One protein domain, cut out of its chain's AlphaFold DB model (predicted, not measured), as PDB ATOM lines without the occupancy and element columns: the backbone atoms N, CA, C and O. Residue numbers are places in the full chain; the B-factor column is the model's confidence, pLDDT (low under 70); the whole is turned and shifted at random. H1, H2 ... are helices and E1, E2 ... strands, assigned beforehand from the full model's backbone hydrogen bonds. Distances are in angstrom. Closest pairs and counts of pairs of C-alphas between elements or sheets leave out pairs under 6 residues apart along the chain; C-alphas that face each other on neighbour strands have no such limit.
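This is residues 10 to 74 of the 78 residues of an uncharacterized protein of Setaria italica (UniProt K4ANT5). What shape do the atoms make? One helix, H1, lies over two tiny strand pairs, E1 with E4 near its residues 10 to 14 and E2 with E3 near residues 13 to 20, while a tail, residues 68 to 74, sticks out and extends the length. What is it built of? The 65 printed residues hold H1, H2, E1, E2, E3 and E4 in chain order, a mixed class with under half of the residues in named elements; both sheets are antiparallel. How large is it? It is loose, with a radius of gyration of the C-alphas of 14.0 A, and elongated, spanning 50 by 26 by 15 A.

Where are the strands? E1 is residues 41 to 43, E4 63 to 65, E2 46 to 48 and E3 52 to 54; C-alpha 65 stands at (158.303, 96.058, 113.866). Where are the helices? H1, residues 10 to 22, begins with C-alpha 10 at (152.800, 98.361, 119.183) and is 18.5 A long; H2 is residues 32 to 35.

How do the strands pair? E1 and E4 are antiparallel at 145 degrees, with N 42 and O 64 2.7 A apart, within hydrogen-bond range. E2 and E3 form a hairpin, antiparallel at 158 degrees, with N 54 and O 46 2.8 A apart, within hydrogen-bond range. E1 runs on into E2 across a break of 2 residues, at 94 degrees. Where do the helices sit? The closest C-alphas of H1 and E4, Ile 10 and Gly 63, are 5.8 A apart; those of H1 and E3, Gly 16 and Tyr 53, 7.7 A. H1 and H2 are close but not clearly touching, their closest C-alphas being Met 12 and Pro 33 at 7.6 A. What of their backbones? In H1 every O i to N i+4 pair is within hydrogen-bond range; H2 is too short for one.

What stands free? Residues 21 to 26 and 68 to 74 do; the C-alphas of Ser 26 and Tyr 74, the two farthest apart, are 50.0 A apart. Are there cuts or long links? The printed part has no cut and no long link. Where is confidence low? Residues 50 to 51 and 68 to 74 have pLDDT under 70; the mean of the printed part is 87.9.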
ATOM      1  N   ILE A  10     152.964  99.715 118.624       96.25
ATOM      2  CA  ILE A  10     152.800  98.361 119.183       96.25
ATOM      3  C   ILE A  10     151.992  98.423 120.485       96.25
ATOM      4  O   ILE A  10     150.885  97.886 120.559       96.25
ATOM      5  N   ALA A  11     152.521  99.108 121.501       97.12
ATOM      6  CA  ALA A  11     151.892  99.163 122.817       97.12
ATOM      7  C   ALA A  11     150.652 100.069 122.811       97.12
ATOM      8  O   ALA A  11     149.603  99.684 123.329       97.12
ATOM      9  N   MET A  12     150.719 101.202 122.109       96.31
ATOM     10  CA  MET A  12     149.576 102.109 121.962       96.31
ATOM     11  C   MET A  12     148.419 101.458 121.196       96.31
ATOM     12  O   MET A  12     147.257 101.621 121.567       96.31
ATOM     13  N   GLY A  13     148.714 100.640 120.180       94.94
ATOM     14  CA  GLY A  13     147.701  99.869 119.459       94.94
ATOM     15  C   GLY A  13     147.056  98.786 120.318       94.94
ATOM     16  O   GLY A  13     145.835  98.626 120.288       94.94
ATOM     17  N   PHE A  14     147.846  98.089 121.140       96.25
ATOM     18  CA  PHE A  14     147.321  97.151 122.134       96.25
ATOM     19  C   PHE A  14     146.393  97.844 123.146       96.25
ATOM     20  O   PHE A  14     145.277  97.374 123.374       96.25
ATOM     21  N   ALA A  15     146.807  98.986 123.705       97.00
ATOM     22  CA  ALA A  15     145.976  99.782 124.608       97.00
ATOM     23  C   ALA A  15     144.681 100.253 123.924       97.00
ATOM     24  O   ALA A  15     143.606 100.204 124.521       97.00
ATOM     25  N   GLY A  16     144.753 100.622 122.645       95.31
ATOM     26  CA  GLY A  16     143.593 100.951 121.824       95.31
ATOM     27  C   GLY A  16     142.591  99.797 121.696       95.31
ATOM     28  O   GLY A  16     141.395  99.992 121.922       95.31
ATOM     29  N   HIS A  17     143.070  98.580 121.425       96.25
ATOM     30  CA  HIS A  17     142.227  97.380 121.424       96.25
ATOM     31  C   HIS A  17     141.601  97.108 122.798       96.25
ATOM     32  O   HIS A  17     140.421  96.763 122.869       96.25
ATOM     33  N   LEU A  18     142.352  97.293 123.889       96.75
ATOM     34  CA  LEU A  18     141.829  97.146 125.249       96.75
ATOM     35  C   LEU A  18     140.709  98.158 125.527       96.75
ATOM     36  O   LEU A  18     139.668  97.797 126.078       96.75
ATOM     37  N   ALA A  19     140.898  99.408 125.104       96.31
ATOM     38  CA  ALA A  19     139.915 100.469 125.267       96.31
ATOM     39  C   ALA A  19     138.625 100.178 124.493       96.31
ATOM     40  O   ALA A  19     137.535 100.232 125.067       96.31
ATOM     41  N   ALA A  20     138.758  99.822 123.212       93.94
ATOM     42  CA  ALA A  20     137.637  99.508 122.333       93.94
ATOM     43  C   ALA A  20     136.897  98.228 122.756       93.94
ATOM     44  O   ALA A  20     135.676  98.164 122.652       93.94
ATOM     45  N   GLY A  21     137.624  97.221 123.250       95.31
ATOM     46  CA  GLY A  21     137.053  95.946 123.681       95.31
ATOM     47  C   GLY A  21     136.330  96.015 125.028       95.31
ATOM     48  O   GLY A  21     135.276  95.405 125.178       95.31
ATOM     49  N   LEU A  22     136.871  96.753 126.006       97.38
ATOM     50  CA  LEU A  22     136.244  96.887 127.329       97.38
ATOM     51  C   LEU A  22     135.159  97.968 127.380       97.38
ATOM     52  O   LEU A  22     134.225  97.849 128.168       97.38
ATOM     53  N   GLY A  23     135.288  99.046 126.598       96.06
ATOM     54  CA  GLY A  23     134.285 100.115 126.512       96.06
ATOM     55  C   GLY A  23     134.073 100.935 127.794       96.06
ATOM     56  O   GLY A  23     133.142 101.730 127.865       96.06
ATOM     57  N   CYS A  24     134.917 100.767 128.816       97.00
ATOM     58  CA  CYS A  24     134.757 101.403 130.129       97.00
ATOM     59  C   CYS A  24     135.591 102.686 130.315       97.00
ATOM     60  O   CYS A  24     135.678 103.224 131.421       97.00
ATOM     61  N   PHE A  25     136.212 103.197 129.247       96.62
ATOM     62  CA  PHE A  25     137.084 104.368 129.302       96.62
ATOM     63  C   PHE A  25     136.411 105.599 128.694       96.62
ATOM     64  O   PHE A  25     136.149 105.646 127.499       96.62
ATOM     65  N   SER A  26     136.199 106.638 129.506       95.81
ATOM     66  CA  SER A  26     135.649 107.926 129.042       95.81
ATOM     67  C   SER A  26     136.670 108.835 128.348       95.81
ATOM     68  O   SER A  26     136.284 109.805 127.710       95.81
ATOM     69  N   PHE A  27     137.967 108.545 128.496       95.25
ATOM     70  CA  PHE A  27     139.069 109.343 127.952       95.25
ATOM     71  C   PHE A  27     140.177 108.415 127.450       95.25
ATOM     72  O   PHE A  27     140.537 107.464 128.158       95.25
ATOM     73  N   VAL A  28     140.703 108.714 126.259       94.12
ATOM     74  CA  VAL A  28     141.724 107.935 125.546       94.12
ATOM     75  C   VAL A  28     142.876 108.864 125.165       94.12
ATOM     76  O   VAL A  28     142.673 109.824 124.427       94.12
ATOM     77  N   ASP A  29     144.067 108.557 125.665       94.56
ATOM     78  CA  ASP A  29     145.304 109.308 125.455       94.56
ATOM     79  C   ASP A  29     146.375 108.400 124.820       94.56
ATOM     80  O   ASP A  29     147.198 107.808 125.512       94.56
ATOM     81  N   LEU A  30     146.308 108.216 123.496       94.12
ATOM     82  CA  LEU A  30     147.153 107.269 122.742       94.12
ATOM     83  C   LEU A  30     147.910 107.942 121.581       94.12
ATOM     84  O   LEU A  30     148.137 107.338 120.530       94.12
ATOM     85  N   TYR A  31     148.273 109.218 121.739       92.44
ATOM     86  CA  TYR A  31     148.853 110.015 120.652       92.44
ATOM     87  C   TYR A  31     150.382 109.949 120.565       92.44
ATOM     88  O   TYR A  31     150.932 110.421 119.570       92.44
ATOM     89  N   THR A  32     151.075 109.363 121.548       94.31
ATOM     90  CA  THR A  32     152.547 109.374 121.621       94.31
ATOM     91  C   THR A  32     153.273 108.845 120.375       94.31
ATOM     92  O   THR A  32     154.323 109.413 120.072       94.31
ATOM     93  N   PRO A  33     152.734 107.907 119.563       93.88
ATOM     94  CA  PRO A  33     153.391 107.511 118.318       93.88
ATOM     95  C   PRO A  33     153.523 108.646 117.292       93.88
ATOM     96  O   PRO A  33     154.449 108.621 116.491       93.88
ATOM     97  N   HIS A  34     152.663 109.671 117.338       91.56
ATOM     98  CA  HIS A  34     152.769 110.854 116.470       91.56
ATOM     99  C   HIS A  34     153.925 111.782 116.862       91.56
ATOM    100  O   HIS A  34     154.281 112.675 116.101       91.56
ATOM    101  N   LEU A  35     154.483 111.610 118.065       93.81
ATOM    102  CA  LEU A  35     155.628 112.384 118.541       93.81
ATOM    103  C   LEU A  35     156.967 111.754 118.140       93.81
ATOM    104  O   LEU A  35     158.015 112.357 118.370       93.81
ATOM    105  N   LEU A  36     156.948 110.537 117.593       92.81
ATOM    106  CA  LEU A  36     158.146 109.867 117.109       92.81
ATOM    107  C   LEU A  36     158.538 110.455 115.750       92.81
ATOM    108  O   LEU A  36     157.679 110.729 114.914       92.81
ATOM    109  N   SER A  37     159.839 110.641 115.521       95.12
ATOM    110  CA  SER A  37     160.354 111.112 114.226       95.12
ATOM    111  C   SER A  37     160.058 110.129 113.096       95.12
ATOM    112  O   SER A  37     159.885 110.533 111.951       95.12
ATOM    113  N   GLU A  38     160.014 108.844 113.436       93.25
ATOM    114  CA  GLU A  38     159.741 107.741 112.533       93.25
ATOM    115  C   GLU A  38     158.855 106.722 113.237       93.25
ATOM    116  O   GLU A  38     158.927 106.528 114.455       93.25
ATOM    117  N   ASP A  39     158.025 106.052 112.451       92.88
ATOM    118  CA  ASP A  39     157.124 105.023 112.931       92.88
ATOM    119  C   ASP A  39     157.629 103.644 112.489       92.88
ATOM    120  O   ASP A  39     157.445 103.263 111.331       92.88
ATOM    121  N   PRO A  40     158.263 102.872 113.393       94.12
ATOM    122  CA  PRO A  40     158.888 101.602 113.038       94.12
ATOM    123  C   PRO A  40     157.875 100.456 112.889       94.12
ATOM    124  O   PRO A  40     158.277  99.298 112.798       94.12
ATOM    125  N   VAL A  41     156.565 100.727 112.943       94.44
ATOM    126  CA  VAL A  41     155.522  99.696 113.011       94.44
ATOM    127  C   VAL A  41     154.785  99.559 111.679       94.44
ATOM    128  O   VAL A  41     154.105 100.479 111.237       94.44
ATOM    129  N   TYR A  42     154.807  98.372 111.080       93.25
ATOM    130  CA  TYR A  42     153.898  97.984 110.002       93.25
ATOM    131  C   TYR A  42     152.563  97.475 110.538       93.25
ATOM    132  O   TYR A  42     152.515  96.759 111.536       93.25
ATOM    133  N   GLY A  43     151.477  97.782 109.829       93.94
ATOM    134  CA  GLY A  43     150.131  97.369 110.224       93.94
ATOM    135  C   GLY A  43     149.640  98.097 111.479       93.94
ATOM    136  O   GLY A  43     149.943  99.268 111.691       93.94
ATOM    137  N   GLY A  44     148.864  97.399 112.305       94.12
ATOM    138  CA  GLY A  44     148.239  97.947 113.507       94.12
ATOM    139  C   GLY A  44     146.995  98.783 113.204       94.12
ATOM    140  O   GLY A  44     146.258  98.511 112.253       94.12
ATOM    141  N   TYR A  45     146.738  99.772 114.058       94.12
ATOM    142  CA  TYR A  45     145.627 100.703 113.886       94.12
ATOM    143  C   TYR A  45     145.991 101.841 112.928       94.12
ATOM    144  O   TYR A  45     147.152 102.253 112.824       94.12
ATOM    145  N   GLU A  46     144.963 102.383 112.284       91.81
ATOM    146  CA  GLU A  46     145.025 103.632 111.526       91.81
ATOM    147  C   GLU A  46     144.518 104.769 112.426       91.81
ATOM    148  O   GLU A  46     143.439 104.652 113.016       91.81
ATOM    149  N   ALA A  47     145.287 105.850 112.557       88.25
ATOM    150  CA  ALA A  47     144.839 107.079 113.208       88.25
ATOM    151  C   ALA A  47     144.478 108.130 112.158       88.25
ATOM    152  O   ALA A  47     145.240 108.364 111.222       88.25
ATOM    153  N   PHE A  48     143.331 108.779 112.346       84.88
ATOM    154  CA  PHE A  48     142.890 109.908 111.535       84.88
ATOM    155  C   PHE A  48     142.586 111.111 112.421       84.88
ATOM    156  O   PHE A  48     142.103 110.978 113.553       84.88
ATOM    157  N   GLU A  49     142.780 112.302 111.873       79.31
ATOM    158  CA  GLU A  49     142.279 113.523 112.492       79.31
ATOM    159  C   GLU A  49     140.734 113.540 112.502       79.31
ATOM    160  O   GLU A  49     140.108 113.006 111.582       79.31
ATOM    161  N   PRO A  50     140.083 114.118 113.530       67.25
ATOM    162  CA  PRO A  50     140.660 114.830 114.667       67.25
ATOM    163  C   PRO A  50     140.762 113.955 115.938       67.25
ATOM    164  O   PRO A  50     140.440 114.468 116.999       67.25
ATOM    165  N   LEU A  51     141.193 112.678 115.841       69.50
ATOM    166  CA  LEU A  51     141.344 111.643 116.906       69.50
ATOM    167  C   LEU A  51     140.398 110.437 116.739       69.50
ATOM    168  O   LEU A  51     139.760 109.990 117.693       69.50
ATOM    169  N   SER A  52     140.306 109.878 115.531       84.62
ATOM    170  CA  SER A  52     139.653 108.578 115.331       84.62
ATOM    171  C   SER A  52     140.687 107.474 115.124       84.62
ATOM    172  O   SER A  52     141.626 107.622 114.345       84.62
ATOM    173  N   TYR A  53     140.510 106.366 115.844       91.38
ATOM    174  CA  TYR A  53     141.339 105.168 115.739       91.38
ATOM    175  C   TYR A  53     140.521 104.067 115.076       91.38
ATOM    176  O   TYR A  53     139.449 103.703 115.563       91.38
ATOM    177  N   LYS A  54     141.022 103.521 113.970       93.06
ATOM    178  CA  LYS A  54     140.395 102.412 113.257       93.06
ATOM    179  C   LYS A  54     141.254 101.168 113.404       93.06
ATOM    180  O   LYS A  54     142.390 101.112 112.936       93.06
ATOM    181  N   PHE A  55     140.679 100.158 114.039       92.38
ATOM    182  CA  PHE A  55     141.299  98.850 114.191       92.38
ATOM    183  C   PHE A  55     140.903  97.953 113.020       92.38
ATOM    184  O   PHE A  55     139.743  97.923 112.602       92.38
ATOM    185  N   THR A  56     141.876  97.230 112.478       87.75
ATOM    186  CA  THR A  56     141.643  96.240 111.425       87.75
ATOM    187  C   THR A  56     141.291  94.890 112.048       87.75
ATOM    188  O   THR A  56     141.630  94.615 113.198       87.75
ATOM    189  N   ASN A  57     140.620  94.014 111.295       89.12
ATOM    190  CA  ASN A  57     140.329  92.644 111.740       89.12
ATOM    191  C   ASN A  57     141.537  91.707 111.528       89.12
ATOM    192  O   ASN A  57     141.420  90.627 110.945       89.12
ATOM    193  N   ALA A  58     142.723  92.165 111.926       92.00
ATOM    194  CA  ALA A  58     143.940  91.368 111.936       92.00
ATOM    195  C   ALA A  58     144.025  90.539 113.228       92.00
ATOM    196  O   ALA A  58     143.421  90.872 114.246       92.00
ATOM    197  N   ARG A  59     144.784  89.438 113.202       91.69
ATOM    198  CA  ARG A  59     145.039  88.637 114.412       91.69
ATOM    199  C   ARG A  59     145.961  89.402 115.372       91.69
ATOM    200  O   ARG A  59     146.911  90.046 114.935       91.69
ATOM    201  N   GLY A  60     145.727  89.263 116.679       92.44
ATOM    202  CA  GLY A  60     146.495  89.979 117.705       92.44
ATOM    203  C   GLY A  60     146.225  91.486 117.675       92.44
ATOM    204  O   GLY A  60     145.117  91.899 117.354       92.44
ATOM    205  N   HIS A  61     147.235  92.305 117.988       92.56
ATOM    206  CA  HIS A  61     147.145  93.770 117.864       92.56
ATOM    207  C   HIS A  61     147.479  94.280 116.442       92.56
ATOM    208  O   HIS A  61     147.556  95.486 116.214       92.56
ATOM    209  N   GLY A  62     147.748  93.370 115.495       95.00
ATOM    210  CA  GLY A  62     147.924  93.657 114.067       95.00
ATOM    211  C   GLY A  62     149.195  94.406 113.647       95.00
ATOM    212  O   GLY A  62     149.354  94.644 112.452       95.00
ATOM    213  N   GLY A  63     150.068  94.796 114.581       93.88
ATOM    214  CA  GLY A  63     151.289  95.568 114.315       93.88
ATOM    215  C   GLY A  63     152.564  94.719 114.362       93.88
ATOM    216  O   GLY A  63     152.647  93.775 115.143       93.88
ATOM    217  N   PHE A  64     153.573  95.075 113.569       93.69
ATOM    218  CA  PHE A  64     154.866  94.382 113.492       93.69
ATOM    219  C   PHE A  64     155.999  95.402 113.377       93.69
ATOM    220  O   PHE A  64     155.833  96.402 112.691       93.69
ATOM    221  N   LEU A  65     157.141  95.177 114.028       91.62
ATOM    222  CA  LEU A  65     158.303  96.058 113.866       91.62
ATOM    223  C   LEU A  65     158.963  95.841 112.499       91.62
ATOM    224  O   LEU A  65     159.018  94.709 112.014       91.62
ATOM    225  N   HIS A  66     159.522  96.905 111.926       83.69
ATOM    226  CA  HIS A  66     160.599  96.791 110.950       83.69
ATOM    227  C   HIS A  66     161.803  96.198 111.689       83.69
ATOM    228  O   HIS A  66     162.524  96.895 112.397       83.69
ATOM    229  N   LEU A  67     161.953  94.877 111.635       72.56
ATOM    230  CA  LEU A  67     163.238  94.267 111.935       72.56
ATOM    231  C   LEU A  67     164.039  94.441 110.658       72.56
ATOM    232  O   LEU A  67     163.619  93.929 109.619       72.56
ATOM    233  N   ASP A  68     165.126  95.206 110.721       60.81
ATOM    234  CA  ASP A  68     166.042  95.308 109.597       60.81
ATOM    235  C   ASP A  68     166.380  93.879 109.153       60.81
ATOM    236  O   ASP A  68     166.907  93.073 109.930       60.81
ATOM    237  N   ASN A  69     166.057  93.543 107.901       53.81
ATOM    238  CA  ASN A  69     166.788  92.503 107.193       53.81
ATOM    239  C   ASN A  69     168.195  93.066 107.015       53.81
ATOM    240  O   ASN A  69     168.538  93.586 105.955       53.81
ATOM    241  N   ASP A  70     168.985  93.033 108.081       52.97
ATOM    242  CA  ASP A  70     170.373  93.429 108.032       52.97
ATOM    243  C   ASP A  70     171.125  92.304 107.307       52.97
ATOM    244  O   ASP A  70     171.796  91.457 107.899       52.97
ATOM    245  N   GLU A  71     170.964  92.247 105.979       52.47
ATOM    246  CA  GLU A  71     171.735  91.374 105.090       52.47
ATOM    247  C   GLU A  71     173.245  91.656 105.220       52.47
ATOM    248  O   GLU A  71     174.069  90.833 104.817       52.47
ATOM    249  N   SER A  72     173.633  92.771 105.856       52.69
ATOM    250  CA  SER A  72     175.025  93.080 106.181       52.69
ATOM    251  C   SER A  72     175.633  92.152 107.247       52.69
ATOM    252  O   SER A  72     176.849  91.945 107.252       52.69
ATOM    253  N   VAL A  73     174.817  91.496 108.086       53.28
ATOM    254  CA  VAL A  73     175.312  90.560 109.116       53.28
ATOM    255  C   VAL A  73     175.684  89.194 108.519       53.28
ATOM    256  O   VAL A  73     176.532  88.489 109.065       53.28
ATOM    257  N   TYR A  74     175.133  88.824 107.357       51.66
ATOM    258  CA  TYR A  74     175.465  87.556 106.689       51.66
ATOM    259  C   TYR A  74     176.716  87.630 105.800       51.66
ATOM    260  O   TYR A  74     177.232  86.589 105.397       51.66
TER     261      TYR A  74